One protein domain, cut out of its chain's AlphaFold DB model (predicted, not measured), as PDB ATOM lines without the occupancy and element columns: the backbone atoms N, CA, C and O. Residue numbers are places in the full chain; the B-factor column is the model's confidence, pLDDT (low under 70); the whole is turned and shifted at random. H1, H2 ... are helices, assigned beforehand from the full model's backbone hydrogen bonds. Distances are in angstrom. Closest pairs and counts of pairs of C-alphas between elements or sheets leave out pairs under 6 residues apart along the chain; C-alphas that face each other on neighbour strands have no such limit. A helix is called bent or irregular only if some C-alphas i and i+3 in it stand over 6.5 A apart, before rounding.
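This is residues 683 to 779 of the 911 residues of an uncharacterized protein of Perca fluviatilis (UniProt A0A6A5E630). The longest helix, H4, runs through the middle of a compact body, and the other helices are set round it: H1 crosses it on one side, H5 folds back along another, H3 is at the side away from H5, and short H6 is at the side away from H1. H2 is side by side with H1 as a helical hairpin and does not reach H4. The printed part has 97 residues with six named helices, H1 to H6 in chain order, and no named strand; its class is all helix. It is compact, with a radius of gyration of the C-alphas of 12.3 A, and rounded, spanning 32 by 31 by 22 A.

H4, residues 731 to 748, touches H1, residues 683 to 698, about perpendicular at 79 degrees; their closest C-alphas are those of Thr 739 and Val 692, 5.0 A apart. H4 touches H1 with residues 735 to 743 alone. H4 also touches H5, residues 755 to 767, at a steep tilt of 39 degrees, opposite ways; the two form a helical hairpin, closest at the C-alphas of Val 737 and Ile 765, 6.3 A. H3, residues 718 to 724, only just touches H4, with 3 pairs of C-alphas within 8 A, the closest being Met 718 and Ser 742 at 7.9 A; the tilt is steep, 62 degrees. H3 touches H1 about perpendicular, at 75 degrees, with the C-alphas of Met 718 and Leu 685 closest at 6.4 A. H2, residues 704 to 713, touches H1 at a shallow tilt of 3 degrees, opposite ways, closest at the C-alphas of Leu 707 and Cys 693, 6.3 A. H6, residues 772 to 777, is near H4, and is close to but not clearly touching H5, where the C-alphas of Gln 772 and Gly 766 are 7.1 A apart. H2 and H4 are apart, as are H1 and H5. Every O i to N i+4 pair is within hydrogen-bond range in H1, H4, H5 and H6, against 4 of 6 in H2 and 2 of 3 in H3.

H4 is 26.1 A from first to last C-alpha; it begins at C-alpha 731, (-37.376, -15.603, -33.197), and ends at C-alpha 748, (-28.885, -18.577, -8.720). H1 is 22.3 A long and begins at C-alpha 683, (-41.882, -3.140, -23.181); H5 is 18.4 A and H2 14.7 A. H2 is irregular, but only just: C-alphas 706 and 709 are 6.8 A apart. H3 has 7 residues, and H6, with 6, ends at C-alpha 777, (-17.397, -15.468, -23.392).

The C-alphas farthest apart, those of Arg 705 and Thr 728, are 32.9 A from each other. The printed part has no cut. The links H3 to H4 and H4 to H5 are short, and the other three are tight. The mean pLDDT of the printed part is 82.3; residue 712 alone is under 70.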
ATOM      1  N   SER A 683     -40.871  -2.298 -22.531       76.19
ATOM      2  CA  SER A 683     -41.882  -3.140 -23.181       76.19
ATOM      3  C   SER A 683     -41.263  -4.381 -23.821       76.19
ATOM      4  O   SER A 683     -41.807  -5.474 -23.674       76.19
ATOM      5  N   GLU A 684     -40.084  -4.242 -24.441       79.06
ATOM      6  CA  GLU A 684     -39.330  -5.377 -24.975       79.06
ATOM      7  C   GLU A 684     -38.921  -6.322 -23.841       79.06
ATOM      8  O   GLU A 684     -39.122  -7.532 -23.943       79.06
ATOM      9  N   LEU A 685     -38.449  -5.775 -22.715       80.50
ATOM     10  CA  LEU A 685     -38.131  -6.563 -21.524       80.50
ATOM     11  C   LEU A 685     -39.343  -7.330 -21.001       80.50
ATOM     12  O   LEU A 685     -39.246  -8.538 -20.791       80.50
ATOM     13  N   ALA A 686     -40.489  -6.663 -20.855       81.56
ATOM     14  CA  ALA A 686     -41.725  -7.294 -20.405       81.56
ATOM     15  C   ALA A 686     -42.175  -8.424 -21.349       81.56
ATOM     16  O   ALA A 686     -42.475  -9.529 -20.892       81.56
ATOM     17  N   THR A 687     -42.147  -8.196 -22.671       82.50
ATOM     18  CA  THR A 687     -42.487  -9.220 -23.672       82.50
ATOM     19  C   THR A 687     -41.543 -10.417 -23.605       82.50
ATOM     20  O   THR A 687     -42.004 -11.559 -23.626       82.50
ATOM     21  N   ARG A 688     -40.228 -10.189 -23.491       85.81
ATOM     22  CA  ARG A 688     -39.241 -11.273 -23.381       85.81
ATOM     23  C   ARG A 688     -39.387 -12.044 -22.077       85.81
ATOM     24  O   ARG A 688     -39.355 -13.269 -22.110       85.81
ATOM     25  N   THR A 689     -39.616 -11.362 -20.957       86.50
ATOM     26  CA  THR A 689     -39.904 -12.015 -19.675       86.50
ATOM     27  C   THR A 689     -41.147 -12.893 -19.767       86.50
ATOM     28  O   THR A 689     -41.102 -14.040 -19.330       86.50
ATOM     29  N   LEU A 690     -42.228 -12.417 -20.391       84.69
ATOM     30  CA  LEU A 690     -43.439 -13.218 -20.553       84.69
ATOM     31  C   LEU A 690     -43.198 -14.445 -21.448       84.69
ATOM     32  O   LEU A 690     -43.572 -15.549 -21.060       84.69
ATOM     33  N   GLN A 691     -42.525 -14.273 -22.595       86.69
ATOM     34  CA  GLN A 691     -42.160 -15.368 -23.507       86.69
ATOM     35  C   GLN A 691     -41.315 -16.433 -22.810       86.69
ATOM     36  O   GLN A 691     -41.576 -17.622 -22.969       86.69
ATOM     37  N   VAL A 692     -40.334 -16.007 -22.015       89.12
ATOM     38  CA  VAL A 692     -39.504 -16.914 -21.229       89.12
ATOM     39  C   VAL A 692     -40.338 -17.646 -20.186       89.12
ATOM     40  O   VAL A 692     -40.282 -18.868 -20.147       89.12
ATOM     41  N   CYS A 693     -41.152 -16.952 -19.383       87.50
ATOM     42  CA  CYS A 693     -42.007 -17.617 -18.395       87.50
ATOM     43  C   CYS A 693     -42.942 -18.646 -19.052       87.50
ATOM     44  O   CYS A 693     -43.086 -19.751 -18.542       87.50
ATOM     45  N   THR A 694     -43.556 -18.309 -20.189       85.81
ATOM     46  CA  THR A 694     -44.412 -19.240 -20.940       85.81
ATOM     47  C   THR A 694     -43.624 -20.434 -21.475       85.81
ATOM     48  O   THR A 694     -44.094 -21.563 -21.379       85.81
ATOM     49  N   GLU A 695     -42.423 -20.218 -22.006       89.12
ATOM     50  CA  GLU A 695     -41.589 -21.306 -22.519       89.12
ATOM     51  C   GLU A 695     -41.044 -22.195 -21.390       89.12
ATOM     52  O   GLU A 695     -40.911 -23.406 -21.572       89.12
ATOM     53  N   MET A 696     -40.791 -21.627 -20.207       90.56
ATOM     54  CA  MET A 696     -40.441 -22.382 -19.003       90.56
ATOM     55  C   MET A 696     -41.589 -23.278 -18.546       90.56
ATOM     56  O   MET A 696     -41.352 -24.443 -18.245       90.56
ATOM     57  N   GLU A 697     -42.827 -22.783 -18.545       86.75
ATOM     58  CA  GLU A 697     -44.001 -23.612 -18.243       86.75
ATOM     59  C   GLU A 697     -44.233 -24.684 -19.307       86.75
ATOM     60  O   GLU A 697     -44.435 -25.846 -18.968       86.75
ATOM     61  N   ARG A 698     -44.155 -24.321 -20.595       89.00
ATOM     62  CA  ARG A 698     -44.370 -25.247 -21.721       89.00
ATOM     63  C   ARG A 698     -43.407 -26.433 -21.688       89.00
ATOM     64  O   ARG A 698     -43.770 -27.531 -22.095       89.00
ATOM     65  N   ARG A 699     -42.171 -26.196 -21.243       88.69
ATOM     66  CA  ARG A 699     -41.115 -27.211 -21.111       88.69
ATOM     67  C   ARG A 699     -41.066 -27.857 -19.728       88.69
ATOM     68  O   ARG A 699     -40.132 -28.606 -19.467       88.69
ATOM     69  N   SER A 700     -42.006 -27.533 -18.839       87.19
ATOM     70  CA  SER A 700     -42.018 -28.002 -17.448       87.19
ATOM     71  C   SER A 700     -40.716 -27.703 -16.689       87.19
ATOM     72  O   SER A 700     -40.328 -28.439 -15.788       87.19
ATOM     73  N   LEU A 701     -40.028 -26.611 -17.044       87.06
ATOM     74  CA  LEU A 701     -38.771 -26.197 -16.416       87.06
ATOM     75  C   LEU A 701     -38.988 -25.638 -15.013       87.06
ATOM     76  O   LEU A 701     -38.106 -25.772 -14.179       87.06
ATOM     77  N   ALA A 702     -40.124 -24.994 -14.744       89.00
ATOM     78  CA  ALA A 702     -40.469 -24.467 -13.428       89.00
ATOM     79  C   ALA A 702     -41.987 -24.494 -13.217       89.00
ATOM     80  O   ALA A 702     -42.760 -24.444 -14.174       89.00
ATOM     81  N   TYR A 703     -42.420 -24.524 -11.954       81.31
ATOM     82  CA  TYR A 703     -43.834 -24.386 -11.611       81.31
ATOM     83  C   TYR A 703     -44.330 -22.962 -11.882       81.31
ATOM     84  O   TYR A 703     -43.647 -21.988 -11.559       81.31
ATOM     85  N   SER A 704     -45.569 -22.832 -12.363       80.12
ATOM     86  CA  SER A 704     -46.210 -21.536 -12.634       80.12
ATOM     87  C   SER A 704     -46.160 -20.562 -11.456       80.12
ATOM     88  O   SER A 704     -45.923 -19.371 -11.649       80.12
ATOM     89  N   ARG A 705     -46.315 -21.067 -10.224       76.94
ATOM     90  CA  ARG A 705     -46.253 -20.267  -8.989       76.94
ATOM     91  C   ARG A 705     -44.881 -19.618  -8.769       76.94
ATOM     92  O   ARG A 705     -44.805 -18.478  -8.327       76.94
ATOM     93  N   SER A 706     -43.794 -20.309  -9.111       79.94
ATOM     94  CA  SER A 706     -42.429 -19.773  -8.985       79.94
ATOM     95  C   SER A 706     -42.151 -18.653  -9.994       79.94
ATOM     96  O   SER A 706     -41.308 -17.792  -9.751       79.94
ATOM     97  N   LEU A 707     -42.878 -18.648 -11.115       84.25
ATOM     98  CA  LEU A 707     -42.751 -17.663 -12.189       84.25
ATOM     99  C   LEU A 707     -43.607 -16.408 -11.964       84.25
ATOM    100  O   LEU A 707     -43.376 -15.395 -12.621       84.25
ATOM    101  N   GLU A 708     -44.568 -16.439 -11.039       77.75
ATOM    102  CA  GLU A 708     -45.521 -15.346 -10.799       77.75
ATOM    103  C   GLU A 708     -44.820 -14.046 -10.367       77.75
ATOM    104  O   GLU A 708     -45.009 -13.006 -10.994       77.75
ATOM    105  N   LYS A 709     -43.878 -14.123  -9.417       78.94
ATOM    106  CA  LYS A 709     -43.067 -12.966  -8.987       78.94
ATOM    107  C   LYS A 709     -42.255 -12.336 -10.128       78.94
ATOM    108  O   LYS A 709     -42.065 -11.124 -10.161       78.94
ATOM    109  N   TYR A 710     -41.803 -13.145 -11.088       83.25
ATOM    110  CA  TYR A 710     -41.055 -12.676 -12.258       83.25
ATOM    111  C   TYR A 710     -41.970 -12.109 -13.340       83.25
ATOM    112  O   TYR A 710     -41.593 -11.169 -14.034       83.25
ATOM    113  N   ARG A 711     -43.194 -12.632 -13.461       76.56
ATOM    114  CA  ARG A 711     -44.240 -12.015 -14.282       76.56
ATOM    115  C   ARG A 711     -44.646 -10.658 -13.731       76.56
ATOM    116  O   ARG A 711     -44.963  -9.780 -14.525       76.56
ATOM    117  N   ASP A 712     -44.664 -10.490 -12.412       66.31
ATOM    118  CA  ASP A 712     -45.091  -9.257 -11.745       66.31
ATOM    119  C   ASP A 712     -44.011  -8.192 -11.646       66.31
ATOM    120  O   ASP A 712     -44.330  -7.006 -11.728       66.31
ATOM    121  N   HIS A 713     -42.751  -8.584 -11.476       73.38
ATOM    122  CA  HIS A 713     -41.656  -7.646 -11.212       73.38
ATOM    123  C   HIS A 713     -40.582  -7.640 -12.307       73.38
ATOM    124  O   HIS A 713     -39.623  -6.873 -12.229       73.38
ATOM    125  N   GLY A 714     -40.745  -8.461 -13.349       76.38
ATOM    126  CA  GLY A 714     -39.752  -8.647 -14.401       76.38
ATOM    127  C   GLY A 714     -38.611  -9.581 -13.983       76.38
ATOM    128  O   GLY A 714     -38.478  -9.979 -12.826       76.38
ATOM    129  N   MET A 715     -37.760  -9.941 -14.947       83.88
ATOM    130  CA  MET A 715     -36.515 -10.674 -14.689       83.88
ATOM    131  C   MET A 715     -35.340  -9.685 -14.650       83.88
ATOM    132  O   MET A 715     -34.999  -9.132 -15.698       83.88
ATOM    133  N   PRO A 716     -34.682  -9.464 -13.494       79.38
ATOM    134  CA  PRO A 716     -33.667  -8.410 -13.337       79.38
ATOM    135  C   PRO A 716     -32.479  -8.522 -14.300       79.38
ATOM    136  O   PRO A 716     -31.907  -7.522 -14.726       79.38
ATOM    137  N   TRP A 717     -32.127  -9.746 -14.696       83.31
ATOM    138  CA  TRP A 717     -31.029 -10.023 -15.624       83.31
ATOM    139  C   TRP A 717     -31.382  -9.786 -17.098       83.31
ATOM    140  O   TRP A 717     -30.483  -9.768 -17.941       83.31
ATOM    141  N   MET A 718     -32.661  -9.604 -17.443       85.69
ATOM    142  CA  MET A 718     -33.127  -9.583 -18.834       85.69
ATOM    143  C   MET A 718     -32.494  -8.442 -19.644       85.69
ATOM    144  O   MET A 718     -32.005  -8.668 -20.750       85.69
ATOM    145  N   ALA A 719     -32.419  -7.238 -19.072       82.00
ATOM    146  CA  ALA A 719     -31.898  -6.056 -19.763       82.00
ATOM    147  C   ALA A 719     -30.413  -6.181 -20.110       82.00
ATOM    148  O   ALA A 719     -30.021  -6.017 -21.265       82.00
ATOM    149  N   LYS A 720     -29.592  -6.552 -19.121       81.50
ATOM    150  CA  LYS A 720     -28.152  -6.766 -19.316       81.50
ATOM    151  C   LYS A 720     -27.871  -7.943 -20.252       81.50
ATOM    152  O   LYS A 720     -26.887  -7.920 -20.985       81.50
ATOM    153  N   THR A 721     -28.732  -8.961 -20.233       84.25
ATOM    154  CA  THR A 721     -28.615 -10.128 -21.113       84.25
ATOM    155  C   THR A 721     -28.857  -9.744 -22.570       84.25
ATOM    156  O   THR A 721     -28.023 -10.044 -23.419       84.25
ATOM    157  N   LEU A 722     -29.948  -9.032 -22.863       84.88
ATOM    158  CA  LEU A 722     -30.277  -8.603 -24.226       84.88
ATOM    159  C   LEU A 722     -29.210  -7.677 -24.827       84.88
ATOM    160  O   LEU A 722     -28.895  -7.819 -26.002       84.88
ATOM    161  N   GLN A 723     -28.594  -6.799 -24.026       82.69
ATOM    162  CA  GLN A 723     -27.498  -5.926 -24.481       82.69
ATOM    163  C   GLN A 723     -26.239  -6.686 -24.928       82.69
ATOM    164  O   GLN A 723     -25.466  -6.170 -25.732       82.69
ATOM    165  N   ARG A 724     -26.000  -7.884 -24.382       83.50
ATOM    166  CA  ARG A 724     -24.783  -8.677 -24.628       83.50
ATOM    167  C   ARG A 724     -24.986  -9.794 -25.645       83.50
ATOM    168  O   ARG A 724     -24.010 -10.394 -26.091       83.50
ATOM    169  N   LEU A 725     -26.233 -10.109 -25.988       86.06
ATOM    170  CA  LEU A 725     -26.541 -11.125 -26.983       86.06
ATOM    171  C   LEU A 725     -26.326 -10.577 -28.406       86.06
ATOM    172  O   LEU A 725     -26.656  -9.423 -28.678       86.06
ATOM    173  N   PRO A 726     -25.806 -11.394 -29.341       81.44
ATOM    174  CA  PRO A 726     -25.659 -10.985 -30.731       81.44
ATOM    175  C   PRO A 726     -27.009 -10.606 -31.368       81.44
ATOM    176  O   PRO A 726     -27.967 -11.377 -31.255       81.44
ATOM    177  N   PRO A 727     -27.090  -9.496 -32.128       75.62
ATOM    178  CA  PRO A 727     -28.325  -9.062 -32.793       75.62
ATOM    179  C   PRO A 727     -28.792 -10.010 -33.916       75.62
ATOM    180  O   PRO A 727     -29.896  -9.869 -34.443       75.62
ATOM    181  N   THR A 728     -27.961 -10.987 -34.292       78.94
ATOM    182  CA  THR A 728     -28.289 -12.058 -35.245       78.94
ATOM    183  C   THR A 728     -29.242 -13.107 -34.663       78.94
ATOM    184  O   THR A 728     -29.889 -13.823 -35.424       78.94
ATOM    185  N   LEU A 729     -29.377 -13.186 -33.334       81.31
ATOM    186  CA  LEU A 729     -30.307 -14.097 -32.667       81.31
ATOM    187  C   LEU A 729     -31.733 -13.545 -32.745       81.31
ATOM    188  O   LEU A 729     -32.043 -12.503 -32.170       81.31
ATOM    189  N   LYS A 730     -32.624 -14.254 -33.442       80.44
ATOM    190  CA  LYS A 730     -34.022 -13.841 -33.638       80.44
ATOM    191  C   LYS A 730     -34.994 -14.992 -33.391       80.44
ATOM    192  O   LYS A 730     -34.611 -16.159 -33.333       80.44
ATOM    193  N   GLY A 731     -36.273 -14.643 -33.254       81.50
ATOM    194  CA  GLY A 731     -37.376 -15.603 -33.197       81.50
ATOM    195  C   GLY A 731     -37.292 -16.588 -32.027       81.50
ATOM    196  O   GLY A 731     -36.882 -16.236 -30.921       81.50
ATOM    197  N   THR A 732     -37.697 -17.831 -32.281       82.25
ATOM    198  CA  THR A 732     -37.751 -18.923 -31.294       82.25
ATOM    199  C   THR A 732     -36.384 -19.286 -30.723       82.25
ATOM    200  O   THR A 732     -36.292 -19.658 -29.555       82.25
ATOM    201  N   PHE A 733     -35.312 -19.129 -31.502       87.06
ATOM    202  CA  PHE A 733     -33.963 -19.422 -31.029       87.06
ATOM    203  C   PHE A 733     -33.520 -18.451 -29.928       87.06
ATOM    204  O   PHE A 733     -33.037 -18.885 -28.883       87.06
ATOM    205  N   LEU A 734     -33.775 -17.151 -30.106       87.38
ATOM    206  CA  LEU A 734     -33.521 -16.149 -29.068       87.38
ATOM    207  C   LEU A 734     -34.304 -16.460 -27.786       87.38
ATOM    208  O   LEU A 734     -33.737 -16.396 -26.699       87.38
ATOM    209  N   VAL A 735     -35.584 -16.835 -27.904       87.19
ATOM    210  CA  VAL A 735     -36.410 -17.204 -26.742       87.19
ATOM    211  C   VAL A 735     -35.816 -18.409 -26.018       87.19
ATOM    212  O   VAL A 735     -35.645 -18.341 -24.811       87.19
ATOM    213  N   ASN A 736     -35.407 -19.463 -26.727       87.81
ATOM    214  CA  ASN A 736     -34.776 -20.636 -26.111       87.81
ATOM    215  C   ASN A 736     -33.484 -20.282 -25.357       87.81
ATOM    216  O   ASN A 736     -33.260 -20.770 -24.248       87.81
ATOM    217  N   VAL A 737     -32.654 -19.406 -25.932       87.56
ATOM    218  CA  VAL A 737     -31.426 -18.912 -25.292       87.56
ATOM    219  C   VAL A 737     -31.755 -18.103 -24.032       87.56
ATOM    220  O   VAL A 737     -31.170 -18.348 -22.977       87.56
ATOM    221  N   LEU A 738     -32.726 -17.188 -24.100       89.75
ATOM    222  CA  LEU A 738     -33.179 -16.400 -22.947       89.75
ATOM    223  C   LEU A 738     -33.832 -17.265 -21.862       89.75
ATOM    224  O   LEU A 738     -33.637 -16.994 -20.677       89.75
ATOM    225  N   THR A 739     -34.557 -18.315 -22.250       90.50
ATOM    226  CA  THR A 739     -35.148 -19.302 -21.341       90.50
ATOM    227  C   THR A 739     -34.065 -20.044 -20.581       90.50
ATOM    228  O   THR A 739     -34.119 -20.097 -19.357       90.50
ATOM    229  N   PHE A 740     -33.023 -20.517 -21.269       87.94
ATOM    230  CA  PHE A 740     -31.884 -21.161 -20.620       87.94
ATOM    231  C   PHE A 740     -31.175 -20.218 -19.635       87.94
ATOM    232  O   PHE A 740     -30.929 -20.582 -18.486       87.94
ATOM    233  N   ILE A 741     -30.886 -18.980 -20.051       88.00
ATOM    234  CA  ILE A 741     -30.222 -17.983 -19.195       88.00
ATOM    235  C   ILE A 741     -31.083 -17.657 -17.968       88.00
ATOM    236  O   ILE A 741     -30.565 -17.548 -16.858       88.00
ATOM    237  N   SER A 742     -32.399 -17.546 -18.145       90.00
ATOM    238  CA  SER A 742     -33.323 -17.239 -17.051       90.00
ATOM    239  C   SER A 742     -33.528 -18.414 -16.104       90.00
ATOM    240  O   SER A 742     -33.616 -18.192 -14.902       90.00
ATOM    241  N   SER A 743     -33.493 -19.652 -16.598       86.38
ATOM    242  CA  SER A 743     -33.400 -20.855 -15.771       86.38
ATOM    243  C   SER A 743     -32.148 -20.847 -14.889       86.38
ATOM    244  O   SER A 743     -32.236 -21.108 -13.692       86.38
ATOM    245  N   VAL A 744     -30.986 -20.474 -15.439       84.38
ATOM    246  CA  VAL A 744     -29.755 -20.304 -14.646       84.38
ATOM    247  C   VAL A 744     -29.909 -19.169 -13.628       84.38
ATOM    248  O   VAL A 744     -29.492 -19.315 -12.480       84.38
ATOM    249  N   GLY A 745     -30.547 -18.059 -14.009       82.25
ATOM    250  CA  GLY A 745     -30.825 -16.947 -13.099       82.25
ATOM    251  C   GLY A 745     -31.772 -17.289 -11.959       82.25
ATOM    252  O   GLY A 745     -31.525 -16.885 -10.823       82.25
ATOM    253  N   MET A 746     -32.795 -18.095 -12.220       85.19
ATOM    254  CA  MET A 746     -33.688 -18.632 -11.195       85.19
ATOM    255  C   MET A 746     -32.944 -19.565 -10.235       85.19
ATOM    256  O   MET A 746     -33.022 -19.367  -9.024       85.19
ATOM    257  N   LEU A 747     -32.128 -20.491 -10.751       80.62
ATOM    258  CA  LEU A 747     -31.285 -21.360  -9.917       80.62
ATOM    259  C   LEU A 747     -30.346 -20.550  -9.005       80.62
ATOM    260  O   LEU A 747     -30.203 -20.858  -7.824       80.62
ATOM    261  N   GLN A 748     -29.748 -19.468  -9.512       77.06
ATOM    262  CA  GLN A 748     -28.885 -18.577  -8.720       77.06
ATOM    263  C   GLN A 748     -29.640 -17.754  -7.661       77.06
ATOM    264  O   GLN A 748     -29.022 -17.245  -6.717       77.06
ATOM    265  N   ASN A 749     -30.960 -17.642  -7.808       75.44
ATOM    266  CA  ASN A 749     -31.882 -17.004  -6.874       75.44
ATOM    267  C   ASN A 749     -32.579 -17.992  -5.927       75.44
ATOM    268  O   ASN A 749     -33.476 -17.586  -5.192       75.44
ATOM    269  N   ASN A 750     -32.122 -19.250  -5.892       77.06
ATOM    270  CA  ASN A 750     -32.694 -20.348  -5.107       77.06
ATOM    271  C   ASN A 750     -34.137 -20.712  -5.499       77.06
ATOM    272  O   ASN A 750     -34.880 -21.247  -4.677       77.06
ATOM    273  N   ASP A 751     -34.539 -20.448  -6.742       82.44
ATOM    274  CA  ASP A 751     -35.809 -20.929  -7.276       82.44
ATOM    275  C   ASP A 751     -35.655 -22.289  -7.958       82.44
ATOM    276  O   ASP A 751     -34.618 -22.611  -8.540       82.44
ATOM    277  N   TYR A 752     -36.723 -23.085  -7.899       85.12
ATOM    278  CA  TYR A 752     -36.765 -24.405  -8.520       85.12
ATOM    279  C   TYR A 752     -36.712 -24.314 -10.051       85.12
ATOM    280  O   TYR A 752     -37.524 -23.612 -10.661       85.12
ATOM    281  N   VAL A 753     -35.802 -25.092 -10.646       85.56
ATOM    282  CA  VAL A 753     -35.761 -25.399 -12.079       85.56
ATOM    283  C   VAL A 753     -35.419 -26.880 -12.276       85.56
ATOM    284  O   VAL A 753     -34.499 -27.387 -11.634       85.56
ATOM    285  N   ASP A 754     -36.126 -27.570 -13.170       88.50
ATOM    286  CA  ASP A 754     -35.857 -28.969 -13.517       88.50
ATOM    287  C   ASP A 754     -34.554 -29.105 -14.326       88.50
ATOM    288  O   ASP A 754     -34.440 -28.629 -15.460       88.50
ATOM    289  N   PHE A 755     -33.563 -29.780 -13.742       81.19
ATOM    290  CA  PHE A 755     -32.244 -29.976 -14.341       81.19
ATOM    291  C   PHE A 755     -32.240 -30.889 -15.573       81.19
ATOM    292  O   PHE A 755     -31.401 -30.689 -16.454       81.19
ATOM    293  N   ASN A 756     -33.149 -31.865 -15.662       79.81
ATOM    294  CA  ASN A 756     -33.210 -32.786 -16.799       79.81
ATOM    295  C   ASN A 756     -33.691 -32.034 -18.042       79.81
ATOM    296  O   ASN A 756     -32.995 -31.989 -19.053       79.81
ATOM    297  N   HIS A 757     -34.809 -31.319 -17.916       84.88
ATOM    298  CA  HIS A 757     -35.340 -30.494 -19.000       84.88
ATOM    299  C   HIS A 757     -34.410 -29.317 -19.350       84.88
ATOM    300  O   HIS A 757     -34.320 -28.904 -20.512       84.88
ATOM    301  N   LEU A 758     -33.681 -28.772 -18.367       84.38
ATOM    302  CA  LEU A 758     -32.704 -27.708 -18.604       84.38
ATOM    303  C   LEU A 758     -31.502 -28.199 -19.421       84.38
ATOM    304  O   LEU A 758     -31.006 -27.466 -20.281       84.38
ATOM    305  N   LYS A 759     -31.043 -29.431 -19.178       81.38
ATOM    306  CA  LYS A 759     -29.964 -30.073 -19.942       81.38
ATOM    307  C   LYS A 759     -30.356 -30.256 -21.409       81.38
ATOM    308  O   LYS A 759     -29.551 -29.947 -22.287       81.38
ATOM    309  N   ASP A 760     -31.588 -30.676 -21.673       84.25
ATOM    310  CA  ASP A 760     -32.101 -30.836 -23.037       84.25
ATOM    311  C   ASP A 760     -32.187 -29.488 -23.765       84.25
ATOM    312  O   ASP A 760     -31.784 -29.359 -24.925       84.25
ATOM    313  N   LEU A 761     -32.641 -28.441 -23.065       84.94
ATOM    314  CA  LEU A 761     -32.647 -27.080 -23.599       84.94
ATOM    315  C   LEU A 761     -31.226 -26.588 -23.919       84.94
ATOM    316  O   LEU A 761     -31.026 -25.984 -24.972       84.94
ATOM    317  N   LEU A 762     -30.246 -26.872 -23.056       82.69
ATOM    318  CA  LEU A 762     -28.839 -26.515 -23.268       82.69
ATOM    319  C   LEU A 762     -28.251 -27.186 -24.516       82.69
ATOM    320  O   LEU A 762     -27.569 -26.534 -25.308       82.69
ATOM    321  N   GLN A 763     -28.533 -28.475 -24.715       82.75
ATOM    322  CA  GLN A 763     -28.108 -29.193 -25.919       82.75
ATOM    323  C   GLN A 763     -28.761 -28.603 -27.173       82.75
ATOM    324  O   GLN A 763     -28.074 -28.345 -28.163       82.75
ATOM    325  N   ALA A 764     -30.062 -28.309 -27.112       82.75
ATOM    326  CA  ALA A 764     -30.804 -27.736 -28.229       82.75
ATOM    327  C   ALA A 764     -30.267 -26.359 -28.660       82.75
ATOM    328  O   ALA A 764     -30.081 -26.121 -29.855       82.75
ATOM    329  N   ILE A 765     -29.968 -25.456 -27.715       84.88
ATOM    330  CA  ILE A 765     -29.388 -24.144 -28.058       84.88
ATOM    331  C   ILE A 765     -27.927 -24.249 -28.519       84.88
ATOM    332  O   ILE A 765     -27.488 -23.461 -29.361       84.88
ATOM    333  N   GLY A 766     -27.188 -25.243 -28.015       79.69
ATOM    334  CA  GLY A 766     -25.818 -25.538 -28.430       79.69
ATOM    335  C   GLY A 766     -25.734 -25.971 -29.894       79.69
ATOM    336  O   GLY A 766     -24.931 -25.416 -30.644       79.69
ATOM    337  N   LEU A 767     -26.620 -26.880 -30.321       80.00
ATOM    338  CA  LEU A 767     -26.726 -27.352 -31.712       80.00
ATOM    339  C   LEU A 767     -27.077 -26.228 -32.698       80.00
ATOM    340  O   LEU A 767     -26.660 -26.260 -33.851       80.00
ATOM    341  N   GLN A 768     -27.802 -25.209 -32.238       75.94
ATOM    342  CA  GLN A 768     -28.179 -24.036 -33.033       75.94
ATOM    343  C   GLN A 768     -27.131 -22.904 -32.986       75.94
ATOM    344  O   GLN A 768     -27.356 -21.819 -33.518       75.94
ATOM    345  N   GLY A 769     -25.960 -23.150 -32.387       74.12
ATOM    346  CA  GLY A 769     -24.798 -22.262 -32.469       74.12
ATOM    347  C   GLY A 769     -24.545 -21.374 -31.246       74.12
ATOM    348  O   GLY A 769     -23.585 -20.595 -31.277       74.12
ATOM    349  N   MET A 770     -25.328 -21.512 -30.168       78.12
ATOM    350  CA  MET A 770     -25.157 -20.808 -28.885       78.12
ATOM    351  C   MET A 770     -24.836 -21.791 -27.751       78.12
ATOM    352  O   MET A 770     -25.648 -22.039 -26.863       78.12
ATOM    353  N   ALA A 771     -23.629 -22.354 -27.783       75.50
ATOM    354  CA  ALA A 771     -23.118 -23.210 -26.716       75.50
ATOM    355  C   ALA A 771     -22.782 -22.416 -25.435       75.50
ATOM    356  O   ALA A 771     -22.617 -21.191 -25.445       75.50
ATOM    357  N   GLN A 772     -22.686 -23.126 -24.308       73.44
ATOM    358  CA  GLN A 772     -22.452 -22.535 -22.986       73.44
ATOM    359  C   GLN A 772     -21.161 -21.703 -22.922       73.44
ATOM    360  O   GLN A 772     -21.142 -20.649 -22.287       73.44
ATOM    361  N   ASP A 773     -20.105 -22.137 -23.615       74.06
ATOM    362  CA  ASP A 773     -18.815 -21.442 -23.691       74.06
ATOM    363  C   ASP A 773     -18.955 -20.051 -24.333       74.06
ATOM    364  O   ASP A 773     -18.352 -19.083 -23.872       74.06
ATOM    365  N   LYS A 774     -19.806 -19.914 -25.358       76.88
ATOM    366  CA  LYS A 774     -20.115 -18.625 -25.988       76.88
ATOM    367  C   LYS A 774     -20.882 -17.708 -25.040       76.88
ATOM    368  O   LYS A 774     -20.546 -16.533 -24.943       76.88
ATOM    369  N   LEU A 775     -21.860 -18.228 -24.296       77.06
ATOM    370  CA  LEU A 775     -22.588 -17.445 -23.285       77.06
ATOM    371  C   LEU A 775     -21.670 -16.967 -22.144       77.06
ATOM    372  O   LEU A 775     -21.857 -15.869 -21.612       77.06
ATOM    373  N   GLN A 776     -20.657 -17.761 -21.790       74.44
ATOM    374  CA  GLN A 776     -19.611 -17.378 -20.837       74.44
ATOM    375  C   GLN A 776     -18.648 -16.332 -21.415       74.44
ATOM    376  O   GLN A 776     -18.349 -15.359 -20.728       74.44
ATOM    377  N   LYS A 777     -18.222 -16.469 -22.681       78.38
ATOM    378  CA  LYS A 777     -17.397 -15.468 -23.392       78.38
ATOM    379  C   LYS A 777     -18.098 -14.114 -23.507       78.38
ATOM    380  O   LYS A 777     -17.458 -13.082 -23.345       78.38
ATOM    381  N   LEU A 778     -19.420 -14.114 -23.696       77.62
ATOM    382  CA  LEU A 778     -20.263 -12.909 -23.655       77.62
ATOM    383  C   LEU A 778     -20.490 -12.372 -22.226       77.62
ATOM    384  O   LEU A 778     -21.214 -11.398 -22.033       77.62
ATOM    385  N   GLN A 779     -19.901 -13.010 -21.208       75.56
ATOM    386  CA  GLN A 779     -20.046 -12.683 -19.787       75.56
ATOM    387  C   GLN A 779     -21.509 -12.670 -19.298       75.56
ATOM    388  O   GLN A 779     -21.844 -11.986 -18.327       75.56
TER     389      GLN A 779